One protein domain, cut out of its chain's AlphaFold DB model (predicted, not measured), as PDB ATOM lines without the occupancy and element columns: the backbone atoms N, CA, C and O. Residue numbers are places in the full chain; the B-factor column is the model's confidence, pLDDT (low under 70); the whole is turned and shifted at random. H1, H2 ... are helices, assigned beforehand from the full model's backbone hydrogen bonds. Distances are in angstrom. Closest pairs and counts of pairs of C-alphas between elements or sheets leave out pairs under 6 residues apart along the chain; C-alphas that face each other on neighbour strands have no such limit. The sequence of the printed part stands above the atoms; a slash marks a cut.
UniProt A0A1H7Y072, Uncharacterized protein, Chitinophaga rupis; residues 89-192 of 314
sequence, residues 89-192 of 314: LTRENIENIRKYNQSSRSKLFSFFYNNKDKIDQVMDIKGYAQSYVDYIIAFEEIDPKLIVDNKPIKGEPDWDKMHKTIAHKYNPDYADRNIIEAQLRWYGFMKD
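What this domain is: This is residues 89 to 192 of the 314 residues of an uncharacterized protein of Chitinophaga rupis (UniProt A0A1H7Y072). Two helical lobes sit at the two ends of one connecting helix, H4: the short helices H1, H2 and H3 gather at its first end, and a hairpin of H6 and H7 packs across its last part. Beyond the last end of H4, the very short H5 leads into a long loop that returns to H6. The printed part has 104 residues with seven named helices, H1 to H7 in order along the chain, and no named strand; its class is all helix. The whole is compact, with a radius of gyration of the C-alphas of 14.8 A, yet elongated in outline, spanning 44 by 26 by 24 A.

Where its parts are: H1, residues 91 to 100, begins at C-alpha 91 (180.581, 216.289, 94.494) and is 14.3 A long from first to last C-alpha. H2, residues 107 to 114, measures 10.4 A, and H3, residues 116 to 123, 10.5 A. H4, residues 128 to 141, runs 20.1 A from C-alpha 128 (186.261, 221.615, 102.841). H5, residues 143 to 146, measures 5.1 A. H6, residues 159 to 169, measures 15.4 A. H7, residues 172 to 189, is the longest helix at 25.5 A and ends at C-alpha 189 (181.202, 227.139, 127.713).

How they stand to each other: H4 is the hub and touches four helices. With residues 129 to 133 alone it touches H2, opposite ways at a steep tilt of 60 degrees; the closest C-alphas, of Phe 112 and Ala 129, are 5.6 A apart. With residues 128 to 130 alone it touches H3, the closest C-alphas being those of Lys 116 and Ala 129 at 5.2 A. H1 and H3 only just touch, with 3 pairs of C-alphas within 8 A, the closest those of Arg 91 and Met 123 at 6.1 A. H1 is close to H4 but not clearly touching it, the C-alphas of Arg 98 and Tyr 132 being 6.5 A apart. Residues 134 to 138 of H4 touch residues 174 to 182 of H7, the closest C-alphas being those of Asp 134 and Asn 178 at 6.3 A. Residues 137 to 141 of H4 touch H6, with the C-alphas of Glu 141 and Met 162 closest at 6.8 A. H6 and H7 touch as a helical hairpin, opposite ways at a shallow tilt of 33 degrees, only just short of steep; their closest C-alphas, of Ala 167 and Ala 175, are 5.0 A apart. H4 and H5 meet only through their link. H1, H2 and H3 are each apart from H5, H6 and H7. Of the six pairs that touch, one is at a shallow tilt, a mostly crossed packing. In H1, H2, H3, H4, H6 and H7 every O i to N i+4 pair is within hydrogen-bond range; H5 is too short for such a pair, and its one O i to N i+3 pair is within range.

The domain as a whole: The C-alphas farthest apart, those of Thr 90 and Gly 155, are 44.6 A apart. The printed part has no cut. The link from H5 to H6, residues 147 to 158, is long, and in it residues 147 to 148 pair antiparallel with residues 151 to 152. The mean pLDDT of the printed part is 95.8, and no printed residue is under 70.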
ATOM      1  N   LEU A  89     185.971 211.201  93.774       97.88
ATOM      2  CA  LEU A  89     186.150 212.627  93.458       97.88
ATOM      3  C   LEU A  89     184.973 213.236  92.674       97.88
ATOM      4  O   LEU A  89     185.148 214.047  91.766       97.88
ATOM      5  N   THR A  90     183.748 212.892  93.064       97.88
ATOM      6  CA  THR A  90     182.527 213.565  92.611       97.88
ATOM      7  C   THR A  90     181.909 214.337  93.768       97.88
ATOM      8  O   THR A  90     181.998 213.917  94.923       97.88
ATOM      9  N   ARG A  91     181.251 215.465  93.473       98.00
ATOM     10  CA  ARG A  91     180.581 216.289  94.494       98.00
ATOM     11  C   ARG A  91     179.614 215.460  95.346       98.00
ATOM     12  O   ARG A  91     179.668 215.520  96.569       98.00
ATOM     13  N   GLU A  92     178.804 214.632  94.693       96.44
ATOM     14  CA  GLU A  92     177.832 213.749  95.343       96.44
ATOM     15  C   GLU A  92     178.499 212.755  96.313       96.44
ATOM     16  O   GLU A  92     178.079 212.632  97.464       96.44
ATOM     17  N   ASN A  93     179.562 212.060  95.889       97.50
ATOM     18  CA  ASN A  93     180.227 211.084  96.755       97.50
ATOM     19  C   ASN A  93     180.993 211.757  97.899       97.50
ATOM     20  O   ASN A  93     180.944 211.259  99.021       97.50
ATOM     21  N   ILE A  94     181.634 212.904  97.663       98.44
ATOM     22  CA  ILE A  94     182.302 213.690  98.713       98.44
ATOM     23  C   ILE A  94     181.293 214.110  99.794       98.44
ATOM     24  O   ILE A  94     181.540 213.905 100.987       98.44
ATOM     25  N   GLU A  95     180.138 214.649  99.400       97.38
ATOM     26  CA  GLU A  95     179.079 215.051 100.334       97.38
ATOM     27  C   GLU A  95     178.527 213.853 101.117       97.38
ATOM     28  O   GLU A  95     178.375 213.916 102.341       97.38
ATOM     29  N   ASN A  96     178.292 212.733 100.432       96.88
ATOM     30  CA  ASN A  96     177.820 211.502 101.053       96.88
ATOM     31  C   ASN A  96     178.839 210.917 102.043       96.88
ATOM     32  O   ASN A  96     178.457 210.530 103.148       96.88
ATOM     33  N   ILE A  97     180.134 210.902 101.711       97.56
ATOM     34  CA  ILE A  97     181.187 210.484 102.647       97.56
ATOM     35  C   ILE A  97     181.157 211.366 103.889       97.56
ATOM     36  O   ILE A  97     181.112 210.844 105.001       97.56
ATOM     37  N   ARG A  98     181.146 212.692 103.712       96.19
ATOM     38  CA  ARG A  98     181.129 213.638 104.833       96.19
ATOM     39  C   ARG A  98     179.920 213.416 105.744       96.19
ATOM     40  O   ARG A  98     180.040 213.523 106.962       96.19
ATOM     41  N   LYS A  99     178.757 213.129 105.157       94.38
ATOM     42  CA  LYS A  99     177.489 212.941 105.872       94.38
ATOM     43  C   LYS A  99     177.427 211.623 106.643       94.38
ATOM     44  O   LYS A  99     176.870 211.599 107.741       94.38
ATOM     45  N   TYR A 100     177.954 210.543 106.067       93.69
ATOM     46  CA  TYR A 100     177.723 209.185 106.562       93.69
ATOM     47  C   TYR A 100     178.955 208.541 107.217       93.69
ATOM     48  O   TYR A 100     178.800 207.775 108.165       93.69
ATOM     49  N   ASN A 101     180.179 208.857 106.782       92.06
ATOM     50  CA  ASN A 101     181.392 208.306 107.388       92.06
ATOM     51  C   ASN A 101     181.819 209.126 108.614       92.06
ATOM     52  O   ASN A 101     182.274 210.261 108.479       92.06
ATOM     53  N   GLN A 102     181.736 208.525 109.802       89.19
ATOM     54  CA  GLN A 102     182.029 209.185 111.083       89.19
ATOM     55  C   GLN A 102     183.215 208.570 111.845       89.19
ATOM     56  O   GLN A 102     183.296 208.702 113.062       89.19
ATOM     57  N   SER A 103     184.137 207.883 111.160       93.62
ATOM     58  CA  SER A 103     185.316 207.308 111.820       93.62
ATOM     59  C   SER A 103     186.613 207.517 111.049       93.62
ATOM     60  O   SER A 103     186.654 207.364 109.822       93.62
ATOM     61  N   SER A 104     187.691 207.774 111.801       96.06
ATOM     62  CA  SER A 104     189.060 207.890 111.288       96.06
ATOM     63  C   SER A 104     189.633 206.572 110.764       96.06
ATOM     64  O   SER A 104     190.580 206.573 109.983       96.06
ATOM     65  N   ARG A 105     189.052 205.430 111.159       94.81
ATOM     66  CA  ARG A 105     189.515 204.089 110.756       94.81
ATOM     67  C   ARG A 105     189.107 203.703 109.336       94.81
ATOM     68  O   ARG A 105     189.601 202.716 108.800       94.81
ATOM     69  N   SER A 106     188.177 204.442 108.742       94.62
ATOM     70  CA  SER A 106     187.680 204.173 107.397       94.62
ATOM     71  C   SER A 106     188.680 204.621 106.333       94.62
ATOM     72  O   SER A 106     189.306 205.678 106.449       94.62
ATOM     73  N   LYS A 107     188.764 203.883 105.219       95.75
ATOM     74  CA  LYS A 107     189.546 204.342 104.061       95.75
ATOM     75  C   LYS A 107     189.008 205.652 103.474       95.75
ATOM     76  O   LYS A 107     189.766 206.400 102.870       95.75
ATOM     77  N   LEU A 108     187.726 205.958 103.691       97.88
ATOM     78  CA  LEU A 108     187.101 207.208 103.252       97.88
ATOM     79  C   LEU A 108     187.636 208.413 104.037       97.88
ATOM     80  O   LEU A 108     187.828 209.484 103.468       97.88
ATOM     81  N   PHE A 109     187.960 208.226 105.322       98.06
ATOM     82  CA  PHE A 109     188.682 209.241 106.085       98.06
ATOM     83  C   PHE A 109     190.091 209.442 105.527       98.06
ATOM     84  O   PHE A 109     190.502 210.576 105.302       98.06
ATOM     85  N   SER A 110     190.805 208.348 105.237       97.31
ATOM     86  CA  SER A 110     192.141 208.422 104.626       97.31
ATOM     87  C   SER A 110     192.110 209.123 103.262       97.31
ATOM     88  O   SER A 110     193.002 209.908 102.954       97.31
ATOM     89  N   PHE A 111     191.057 208.903 102.470       98.25
ATOM     90  CA  PHE A 111     190.824 209.617 101.216       98.25
ATOM     91  C   PHE A 111     190.719 211.135 101.440       98.25
ATOM     92  O   PHE A 111     191.461 211.879 100.803       98.25
ATOM     93  N   PHE A 112     189.900 211.598 102.395       98.19
ATOM     94  CA  PHE A 112     189.815 213.024 102.753       98.19
ATOM     95  C   PHE A 112     191.130 213.589 103.298       98.19
ATOM     96  O   PHE A 112     191.517 214.708 102.963       98.19
ATOM     97  N   TYR A 113     191.822 212.813 104.132       97.62
ATOM     98  CA  TYR A 113     193.086 213.208 104.742       97.62
ATOM     99  C   TYR A 113     194.189 213.429 103.696       97.62
ATOM    100  O   TYR A 113     194.956 214.384 103.819       97.62
ATOM    101  N   ASN A 114     194.240 212.593 102.656       97.31
ATOM    102  CA  ASN A 114     195.302 212.610 101.645       97.31
ATOM    103  C   ASN A 114     194.978 213.445 100.394       97.31
ATOM    104  O   ASN A 114     195.901 213.870  99.708       97.31
ATOM    105  N   ASN A 115     193.701 213.706 100.086       97.88
ATOM    106  CA  ASN A 115     193.280 214.364  98.838       97.88
ATOM    107  C   ASN A 115     192.656 215.757  99.048       97.88
ATOM    108  O   ASN A 115     191.758 216.150  98.304       97.88
ATOM    109  N   LYS A 116     193.128 216.514 100.048       96.81
ATOM    110  CA  LYS A 116     192.534 217.804 100.456       96.81
ATOM    111  C   LYS A 116     192.341 218.774  99.289       96.81
ATOM    112  O   LYS A 116     191.219 219.203  99.053       96.81
ATOM    113  N   ASP A 117     193.398 219.042  98.525       97.75
ATOM    114  CA  ASP A 117     193.356 220.033  97.442       97.75
ATOM    115  C   ASP A 117     192.409 219.614  96.307       97.75
ATOM    116  O   ASP A 117     191.647 220.435  95.799       97.75
ATOM    117  N   LYS A 118     192.396 218.321  95.945       98.44
ATOM    118  CA  LYS A 118     191.485 217.790  94.917       98.44
ATOM    119  C   LYS A 118     190.026 217.890  95.363       98.44
ATOM    120  O   LYS A 118     189.164 218.266  94.574       98.44
ATOM    121  N   ILE A 119     189.743 217.550  96.620       98.62
ATOM    122  CA  ILE A 119     188.390 217.623  97.181       98.62
ATOM    123  C   ILE A 119     187.929 219.078  97.251       98.62
ATOM    124  O   ILE A 119     186.833 219.387  96.792       98.62
ATOM    125  N   ASP A 120     188.765 219.977  97.769       98.56
ATOM    126  CA  ASP A 120     188.453 221.404  97.853       98.56
ATOM    127  C   ASP A 120     188.186 221.999  96.460       98.56
ATOM    128  O   ASP A 120     187.256 222.790  96.307       98.56
ATOM    129  N   GLN A 121     188.925 221.560  95.431       98.38
ATOM    130  CA  GLN A 121     188.695 221.941  94.035       98.38
ATOM    131  C   GLN A 121     187.344 221.439  93.498       98.38
ATOM    132  O   GLN A 121     186.616 222.208  92.876       98.38
ATOM    133  N   VAL A 122     186.982 220.172  93.726       98.50
ATOM    134  CA  VAL A 122     185.681 219.619  93.285       98.50
ATOM    135  C   VAL A 122     184.512 220.320  93.990       98.50
ATOM    136  O   VAL A 122     183.459 220.581  93.393       98.50
ATOM    137  N   MET A 123     184.696 220.642  95.270       98.31
ATOM    138  CA  MET A 123     183.682 221.310  96.080       98.31
ATOM    139  C   MET A 123     183.607 222.816  95.833       98.31
ATOM    140  O   MET A 123     182.564 223.401  96.118       98.31
ATOM    141  N   ASP A 124     184.651 223.415  95.256       97.81
ATOM    142  CA  ASP A 124     184.833 224.867  95.125       97.81
ATOM    143  C   ASP A 124     184.768 225.581  96.490       97.81
ATOM    144  O   ASP A 124     184.164 226.638  96.665       97.81
ATOM    145  N   ILE A 125     185.341 224.937  97.515       96.44
ATOM    146  CA  ILE A 125     185.333 225.415  98.901       96.44
ATOM    147  C   ILE A 125     186.693 225.114  99.529       96.44
ATOM    148  O   ILE A 125     187.024 223.965  99.822       96.44
ATOM    149  N   LYS A 126     187.466 226.167  99.803       94.25
ATOM    150  CA  LYS A 126     188.745 226.057 100.513       94.25
ATOM    151  C   LYS A 126     188.532 225.548 101.944       94.25
ATOM    152  O   LYS A 126     187.723 226.094 102.690       94.25
ATOM    153  N   GLY A 127     189.306 224.547 102.349       94.38
ATOM    154  CA  GLY A 127     189.236 223.922 103.667       94.38
ATOM    155  C   GLY A 127     188.069 222.943 103.838       94.38
ATOM    156  O   GLY A 127     187.788 222.530 104.969       94.38
ATOM    157  N   TYR A 128     187.383 222.549 102.760       97.44
ATOM    158  CA  TYR A 128     186.261 221.615 102.841       97.44
ATOM    159  C   TYR A 128     186.709 220.266 103.399       97.44
ATOM    160  O   TYR A 128     186.169 219.813 104.414       97.44
ATOM    161  N   ALA A 129     187.726 219.647 102.796       98.00
ATOM    162  CA  ALA A 129     188.247 218.365 103.256       98.00
ATOM    163  C   ALA A 129     188.830 218.475 104.668       98.00
ATOM    164  O   ALA A 129     188.580 217.631 105.531       98.00
ATOM    165  N   GLN A 130     189.562 219.562 104.923       96.25
ATOM    166  CA  GLN A 130     190.183 219.819 106.214       96.25
ATOM    167  C   GLN A 130     189.153 219.882 107.348       96.25
ATOM    168  O   GLN A 130     189.345 219.222 108.365       96.25
ATOM    169  N   SER A 131     188.052 220.616 107.163       96.06
ATOM    170  CA  SER A 131     187.005 220.747 108.188       96.06
ATOM    171  C   SER A 131     186.325 219.418 108.522       96.06
ATOM    172  O   SER A 131     185.909 219.209 109.659       96.06
ATOM    173  N   TYR A 132     186.218 218.506 107.551       97.75
ATOM    174  CA  TYR A 132     185.733 217.154 107.810       97.75
ATOM    175  C   TYR A 132     186.730 216.355 108.653       97.75
ATOM    176  O   TYR A 132     186.342 215.738 109.641       97.75
ATOM    177  N   VAL A 133     188.017 216.401 108.300       98.25
ATOM    178  CA  VAL A 133     189.060 215.723 109.078       98.25
ATOM    179  C   VAL A 133     189.104 216.256 110.512       98.25
ATOM    180  O   VAL A 133     189.136 215.462 111.446       98.25
ATOM    181  N   ASP A 134     189.036 217.577 110.695       97.50
ATOM    182  CA  ASP A 134     188.984 218.217 112.018       97.50
ATOM    183  C   ASP A 134     187.793 217.748 112.841       97.50
ATOM    184  O   ASP A 134     187.942 217.398 114.009       97.50
ATOM    185  N   TYR A 135     186.615 217.685 112.222       96.88
ATOM    186  CA  TYR A 135     185.418 217.187 112.883       96.88
ATOM    187  C   TYR A 135     185.616 215.765 113.425       96.88
ATOM    188  O   TYR A 135     185.329 215.513 114.592       96.88
ATOM    189  N   ILE A 136     186.157 214.852 112.612       98.00
ATOM    190  CA  ILE A 136     186.395 213.465 113.036       98.00
ATOM    191  C   ILE A 136     187.463 213.390 114.135       98.00
ATOM    192  O   ILE A 136     187.292 212.648 115.101       98.00
ATOM    193  N   ILE A 137     188.542 214.172 114.024       98.31
ATOM    194  CA  ILE A 137     189.585 214.234 115.057       98.31
ATOM    195  C   ILE A 137     189.000 214.737 116.377       98.31
ATOM    196  O   ILE A 137     189.238 214.122 117.412       98.31
ATOM    197  N   ALA A 138     188.230 215.825 116.360       97.50
ATOM    198  CA  ALA A 138     187.593 216.351 117.560       97.50
ATOM    199  C   ALA A 138     186.623 215.329 118.174       97.50
ATOM    200  O   ALA A 138     186.697 215.061 119.373       97.50
ATOM    201  N   PHE A 139     185.794 214.700 117.341       95.81
ATOM    202  CA  PHE A 139     184.801 213.720 117.769       95.81
ATOM    203  C   PHE A 139     185.419 212.481 118.430       95.81
ATOM    204  O   PHE A 139     184.897 211.985 119.425       95.81
ATOM    205  N   GLU A 140     186.538 211.970 117.909       96.88
ATOM    206  CA  GLU A 140     187.183 210.778 118.471       96.88
ATOM    207  C   GLU A 140     188.176 211.114 119.595       96.88
ATOM    208  O   GLU A 140     188.259 210.408 120.604       96.88
ATOM    209  N   GLU A 141     188.957 212.184 119.431       97.88
ATOM    210  CA  GLU A 141     190.132 212.439 120.264       97.88
ATOM    211  C   GLU A 141     189.945 213.543 121.302       97.88
ATOM    212  O   GLU A 141     190.761 213.619 122.222       97.88
ATOM    213  N   ILE A 142     188.896 214.361 121.212       97.75
ATOM    214  CA  ILE A 142     188.700 215.512 122.102       97.75
ATOM    215  C   ILE A 142     187.387 215.400 122.867       97.75
ATOM    216  O   ILE A 142     187.399 215.324 124.093       97.75
ATOM    217  N   ASP A 143     186.258 215.369 122.166       95.50
ATOM    218  CA  ASP A 143     184.935 215.529 122.773       95.50
ATOM    219  C   ASP A 143     184.635 214.486 123.872       95.50
ATOM    220  O   ASP A 143     184.193 214.897 124.948       95.50
ATOM    221  N   PRO A 144     184.981 213.185 123.726       95.38
ATOM    222  CA  PRO A 144     184.781 212.187 124.783       95.38
ATOM    223  C   PRO A 144     185.613 212.437 126.050       95.38
ATOM    224  O   PRO A 144     185.365 211.836 127.092       95.38
ATOM    225  N   LYS A 145     186.642 213.289 125.961       96.19
ATOM    226  CA  LYS A 145     187.503 213.684 127.084       96.19
ATOM    227  C   LYS A 145     187.033 214.989 127.733       96.19
ATOM    228  O   LYS A 145     187.456 215.287 128.845       96.19
ATOM    229  N   LEU A 146     186.169 215.751 127.058       95.38
ATOM    230  CA  LEU A 146     185.554 216.975 127.578       95.38
ATOM    231  C   LEU A 146     184.152 216.730 128.140       95.38
ATOM    232  O   LEU A 146     183.727 217.443 129.048       95.38
ATOM    233  N   ILE A 147     183.437 215.737 127.608       92.06
ATOM    234  CA  ILE A 147     182.060 215.412 127.968       92.06
ATOM    235  C   ILE A 147     181.984 213.932 128.348       92.06
ATOM    236  O   ILE A 147     182.229 213.055 127.525       92.06
ATOM    237  N   VAL A 148     181.600 213.661 129.594       90.06
ATOM    238  CA  VAL A 148     181.393 212.317 130.147       90.06
ATOM    239  C   VAL A 148     179.956 212.236 130.657       90.06
ATOM    240  O   VAL A 148     179.493 213.142 131.347       90.06
ATOM    241  N   ASP A 149     179.219 211.189 130.280       89.88
ATOM    242  CA  ASP A 149     177.796 211.009 130.621       89.88
ATOM    243  C   ASP A 149     176.919 212.225 130.261       89.88
ATOM    244  O   ASP A 149     176.087 212.685 131.049       89.88
ATOM    245  N   ASN A 150     177.134 212.776 129.059       87.12
ATOM    246  CA  ASN A 150     176.480 213.991 128.550       87.12
ATOM    247  C   ASN A 150     176.681 215.235 129.432       87.12
ATOM    248  O   ASN A 150     175.901 216.187 129.362       87.12
ATOM    249  N   LYS A 151     177.725 215.244 130.267       89.56
ATOM    250  CA  LYS A 151     178.076 216.371 131.128       89.56
ATOM    251  C   LYS A 151     179.526 216.791 130.903       89.56
ATOM    252  O   LYS A 151     180.392 215.930 130.771       89.56
ATOM    253  N   PRO A 152     179.816 218.100 130.897       91.56
ATOM    254  CA  PRO A 152     181.186 218.592 130.918       91.56
ATOM    255  C   PRO A 152     181.956 218.005 132.103       91.56
ATOM    256  O   PRO A 152     181.412 217.892 133.209       91.56
ATOM    257  N   ILE A 153     183.223 217.654 131.888       92.44
ATOM    258  CA  ILE A 153     184.104 217.233 132.977       92.44
ATOM    259  C   ILE A 153     184.272 218.350 134.016       92.44
ATOM    260  O   ILE A 153     184.084 219.536 133.742       92.44
ATOM    261  N   LYS A 154     184.651 217.969 135.237       89.38
ATOM    262  CA  LYS A 154     185.034 218.934 136.271       89.38
ATOM    263  C   LYS A 154     186.525 219.238 136.162       89.38
ATOM    264  O   LYS A 154     187.329 218.313 136.109       89.38
ATOM    265  N   GLY A 155     186.880 220.518 136.235       88.00
ATOM    266  CA  GLY A 155     188.272 220.969 136.215       88.00
ATOM    267  C   GLY A 155     188.804 221.245 134.811       88.00
ATOM    268  O   GLY A 155     188.043 221.361 133.853       88.00
ATOM    269  N   GLU A 156     190.122 221.411 134.715       89.44
ATOM    270  CA  GLU A 156     190.796 221.751 133.464       89.44
ATOM    271  C   GLU A 156     191.084 220.493 132.624       89.44
ATOM    272  O   GLU A 156     191.627 219.520 133.156       89.44
ATOM    273  N   PRO A 157     190.742 220.491 131.321       95.56
ATOM    274  CA  PRO A 157     191.106 219.400 130.427       95.56
ATOM    275  C   PRO A 157     192.622 219.268 130.247       95.56
ATOM    276  O   PRO A 157     193.342 220.260 130.148       95.56
ATOM    277  N   ASP A 158     193.103 218.031 130.108       96.81
ATOM    278  CA  ASP A 158     194.506 217.743 129.790       96.81
ATOM    279  C   ASP A 158     194.781 217.986 128.295       96.81
ATOM    280  O   ASP A 158     194.825 217.067 127.465       96.81
ATOM    281  N   TRP A 159     194.900 219.269 127.942       97.56
ATOM    282  CA  TRP A 159     195.145 219.726 126.576       97.56
ATOM    283  C   TRP A 159     196.441 219.164 125.995       97.56
ATOM    284  O   TRP A 159     196.463 218.792 124.823       97.56
ATOM    285  N   ASP A 160     197.494 219.048 126.805       97.94
ATOM    286  CA  ASP A 160     198.805 218.565 126.364       97.94
ATOM    287  C   ASP A 160     198.765 217.083 125.992       97.94
ATOM    288  O   ASP A 160     199.359 216.668 124.993       97.94
ATOM    289  N   LYS A 161     198.045 216.257 126.760       98.12
ATOM    290  CA  LYS A 161     197.858 214.844 126.418       98.12
ATOM    291  C   LYS A 161     197.036 214.673 125.145       98.12
ATOM    292  O   LYS A 161     197.398 213.844 124.303       98.12
ATOM    293  N   MET A 162     195.955 215.439 124.984       98.50
ATOM    294  CA  MET A 162     195.155 215.408 123.753       98.50
ATOM    295  C   MET A 162     195.980 215.868 122.548       98.50
ATOM    296  O   MET A 162     195.987 215.186 121.526       98.50
ATOM    297  N   HIS A 163     196.751 216.947 122.696       98.44
ATOM    298  CA  HIS A 163     197.665 217.442 121.668       98.44
ATOM    299  C   HIS A 163     198.658 216.366 121.233       98.44
ATOM    300  O   HIS A 163     198.685 216.007 120.059       98.44
ATOM    301  N   LYS A 164     199.400 215.769 122.177       98.62
ATOM    302  CA  LYS A 164     200.378 214.703 121.888       98.62
ATOM    303  C   LYS A 164     199.742 213.510 121.177       98.62
ATOM    304  O   LYS A 164     200.338 212.959 120.256       98.62
ATOM    305  N   THR A 165     198.532 213.129 121.587       98.50
ATOM    306  CA  THR A 165     197.784 212.024 120.966       98.50
ATOM    307  C   THR A 165     197.465 212.330 119.502       98.50
ATOM    308  O   THR A 165     197.753 211.516 118.624       98.50
ATOM    309  N   ILE A 166     196.926 213.521 119.223       98.62
ATOM    310  CA  ILE A 166     196.571 213.943 117.861       98.62
ATOM    311  C   ILE A 166     197.830 214.128 117.005       98.62
ATOM    312  O   ILE A 166     197.868 213.664 115.867       98.62
ATOM    313  N   ALA A 167     198.880 214.742 117.555       98.44
ATOM    314  CA  ALA A 167     200.129 214.995 116.845       98.44
ATOM    315  C   ALA A 167     200.803 213.693 116.402       98.44
ATOM    316  O   ALA A 167     201.328 213.616 115.294       98.44
ATOM    317  N   HIS A 168     200.753 212.666 117.255       98.31
ATOM    318  CA  HIS A 168     201.293 211.347 116.950       98.31
ATOM    319  C   HIS A 168     200.454 210.583 115.916       98.31
ATOM    320  O   HIS A 168     201.018 209.953 115.026       98.31
ATOM    321  N   LYS A 169     199.116 210.622 116.025       97.62
ATOM    322  CA  LYS A 169     198.210 209.856 115.150       97.62
ATOM    323  C   LYS A 169     198.033 210.483 113.761       97.62
ATOM    324  O   LYS A 169     197.805 209.752 112.801       97.62
ATOM    325  N   TYR A 170     198.120 211.810 113.657       96.75
ATOM    326  CA  TYR A 170     197.872 212.555 112.421       96.75
ATOM    327  C   TYR A 170     199.095 213.392 112.034       96.75
ATOM    328  O   TYR A 170     199.913 212.940 111.235       96.75
ATOM    329  N   ASN A 171     199.228 214.600 112.591       96.38
ATOM    330  CA  ASN A 171     200.424 215.446 112.535       96.38
ATOM    331  C   ASN A 171     200.280 216.645 113.506       96.38
ATOM    332  O   ASN A 171     199.173 216.900 113.999       96.38
ATOM    333  N   PRO A 172     201.369 217.391 113.779       97.06
ATOM    334  CA  PRO A 172     201.336 218.558 114.661       97.06
ATOM    335  C   PRO A 172     200.352 219.658 114.237       97.06
ATOM    336  O   PRO A 172     199.671 220.199 115.102       97.06
ATOM    337  N   ASP A 173     200.185 219.930 112.940       94.75
ATOM    338  CA  ASP A 173     199.284 220.991 112.459       94.75
ATOM    339  C   ASP A 173     197.814 220.697 112.805       94.75
ATOM    340  O   ASP A 173     197.059 221.583 113.215       94.75
ATOM    341  N   TYR A 174     197.391 219.434 112.673       96.56
ATOM    342  CA  TYR A 174     196.068 219.000 113.126       96.56
ATOM    343  C   TYR A 174     195.935 219.085 114.642       96.56
ATOM    344  O   TYR A 174     194.867 219.466 115.123       96.56
ATOM    345  N   ALA A 175     196.988 218.761 115.396       97.94
ATOM    346  CA  ALA A 175     196.969 218.878 116.848       97.94
ATOM    347  C   ALA A 175     196.804 220.335 117.289       97.94
ATOM    348  O   ALA A 175     195.889 220.639 118.051       97.94
ATOM    349  N   ASP A 176     197.617 221.247 116.759       95.75
ATOM    350  CA  ASP A 176     197.567 222.665 117.108       95.75
ATOM    351  C   ASP A 176     196.201 223.276 116.792       95.75
ATOM    352  O   ASP A 176     195.613 223.953 117.642       95.75
ATOM    353  N   ARG A 177     195.658 223.011 115.597       94.56
ATOM    354  CA  ARG A 177     194.360 223.564 115.192       94.56
ATOM    355  C   ARG A 177     193.200 222.961 115.981       94.56
ATOM    356  O   ARG A 177     192.355 223.702 116.472       94.56
ATOM    357  N   ASN A 178     193.136 221.641 116.139       97.69
ATOM    358  CA  ASN A 178     191.997 221.031 116.831       97.69
ATOM    359  C   ASN A 178     191.986 221.373 118.323       97.69
ATOM    360  O   ASN A 178     190.919 221.640 118.880       97.69
ATOM    361  N   ILE A 179     193.158 221.428 118.961       98.06
ATOM    362  CA  ILE A 179     193.261 221.779 120.379       98.06
ATOM    363  C   ILE A 179     192.883 223.234 120.612       98.06
ATOM    364  O   ILE A 179     192.124 223.501 121.541       98.06
ATOM    365  N   ILE A 180     193.340 224.171 119.775       96.38
ATOM    366  CA  ILE A 180     192.999 225.578 119.992       96.38
ATOM    367  C   ILE A 180     191.503 225.840 119.801       96.38
ATOM    368  O   ILE A 180     190.899 226.540 120.612       96.38
ATOM    369  N   GLU A 181     190.872 225.217 118.802       95.12
ATOM    370  CA  GLU A 181     189.424 225.320 118.609       95.12
ATOM    371  C   GLU A 181     188.657 224.695 119.780       95.12
ATOM    372  O   GLU A 181     187.653 225.242 120.239       95.12
ATOM    373  N   ALA A 182     189.124 223.558 120.302       96.94
ATOM    374  CA  ALA A 182     188.515 222.917 121.461       96.94
ATOM    375  C   ALA A 182     188.658 223.750 122.739       96.94
ATOM    376  O   ALA A 182     187.694 223.869 123.495       96.94
ATOM    377  N   GLN A 183     189.815 224.380 122.951       97.06
ATOM    378  CA  GLN A 183     190.045 225.319 124.047       97.06
ATOM    379  C   GLN A 183     189.060 226.487 123.969       97.06
ATOM    380  O   GLN A 183     188.379 226.780 124.949       97.06
ATOM    381  N   LEU A 184     188.916 227.114 122.798       93.88
ATOM    382  CA  LEU A 184     187.971 228.218 122.610       93.88
ATOM    383  C   LEU A 184     186.524 227.800 122.913       93.88
ATOM    384  O   LEU A 184     185.830 228.511 123.643       93.88
ATOM    385  N   ARG A 185     186.081 226.628 122.437       93.81
ATOM    386  CA  ARG A 185     184.747 226.094 122.773       93.81
ATOM    387  C   ARG A 185     184.594 225.841 124.273       93.81
ATOM    388  O   ARG A 185     183.590 226.240 124.858       93.81
ATOM    389  N   TRP A 186     185.586 225.205 124.894       94.88
ATOM    390  CA  TRP A 186     185.560 224.842 126.308       94.88
ATOM    391  C   TRP A 186     185.505 226.064 127.223       94.88
ATOM    392  O   TRP A 186     184.594 226.183 128.037       94.88
ATOM    393  N   TYR A 187     186.434 227.009 127.075       94.00
ATOM    394  CA  TYR A 187     186.457 228.200 127.927       94.00
ATOM    395  C   TYR A 187     185.301 229.159 127.615       94.00
ATOM    396  O   TYR A 187     184.856 229.878 128.505       94.00
ATOM    397  N   GLY A 188     184.745 229.103 126.399       91.38
ATOM    398  CA  GLY A 188     183.468 229.732 126.056       91.38
ATOM    399  C   GLY A 188     182.315 229.163 126.874       91.38
ATOM    400  O   GLY A 188     181.580 229.910 127.519       91.38
ATOM    401  N   PHE A 189     182.201 227.837 126.910       91.06
ATOM    402  CA  PHE A 189     181.202 227.139 127.713       91.06
ATOM    403  C   PHE A 189     181.368 227.411 129.219       91.06
ATOM    404  O   PHE A 189     180.388 227.686 129.911       91.06
ATOM    405  N   MET A 190     182.609 227.408 129.715       90.00
ATOM    406  CA  MET A 190     182.933 227.691 131.118       90.00
ATOM    407  C   MET A 190     182.842 229.180 131.488       90.00
ATOM    408  O   MET A 190     182.980 229.514 132.663       90.00
ATOM    409  N   LYS A 191     182.607 230.069 130.511       90.75
ATOM    410  CA  LYS A 191     182.605 231.533 130.669       90.75
ATOM    411  C   LYS A 191     183.912 232.091 131.257       90.75
ATOM    412  O   LYS A 191     183.910 233.116 131.935       90.75
ATOM    413  N   ASP A 192     185.038 231.440 130.974       91.31
ATOM    414  CA  ASP A 192     186.364 231.905 131.385       91.31
ATOM    415  C   ASP A 192     186.935 232.871 130.339       91.31
ATOM    416  O   ASP A 192     187.617 232.493 129.379       91.31
TER     417      ASP A 192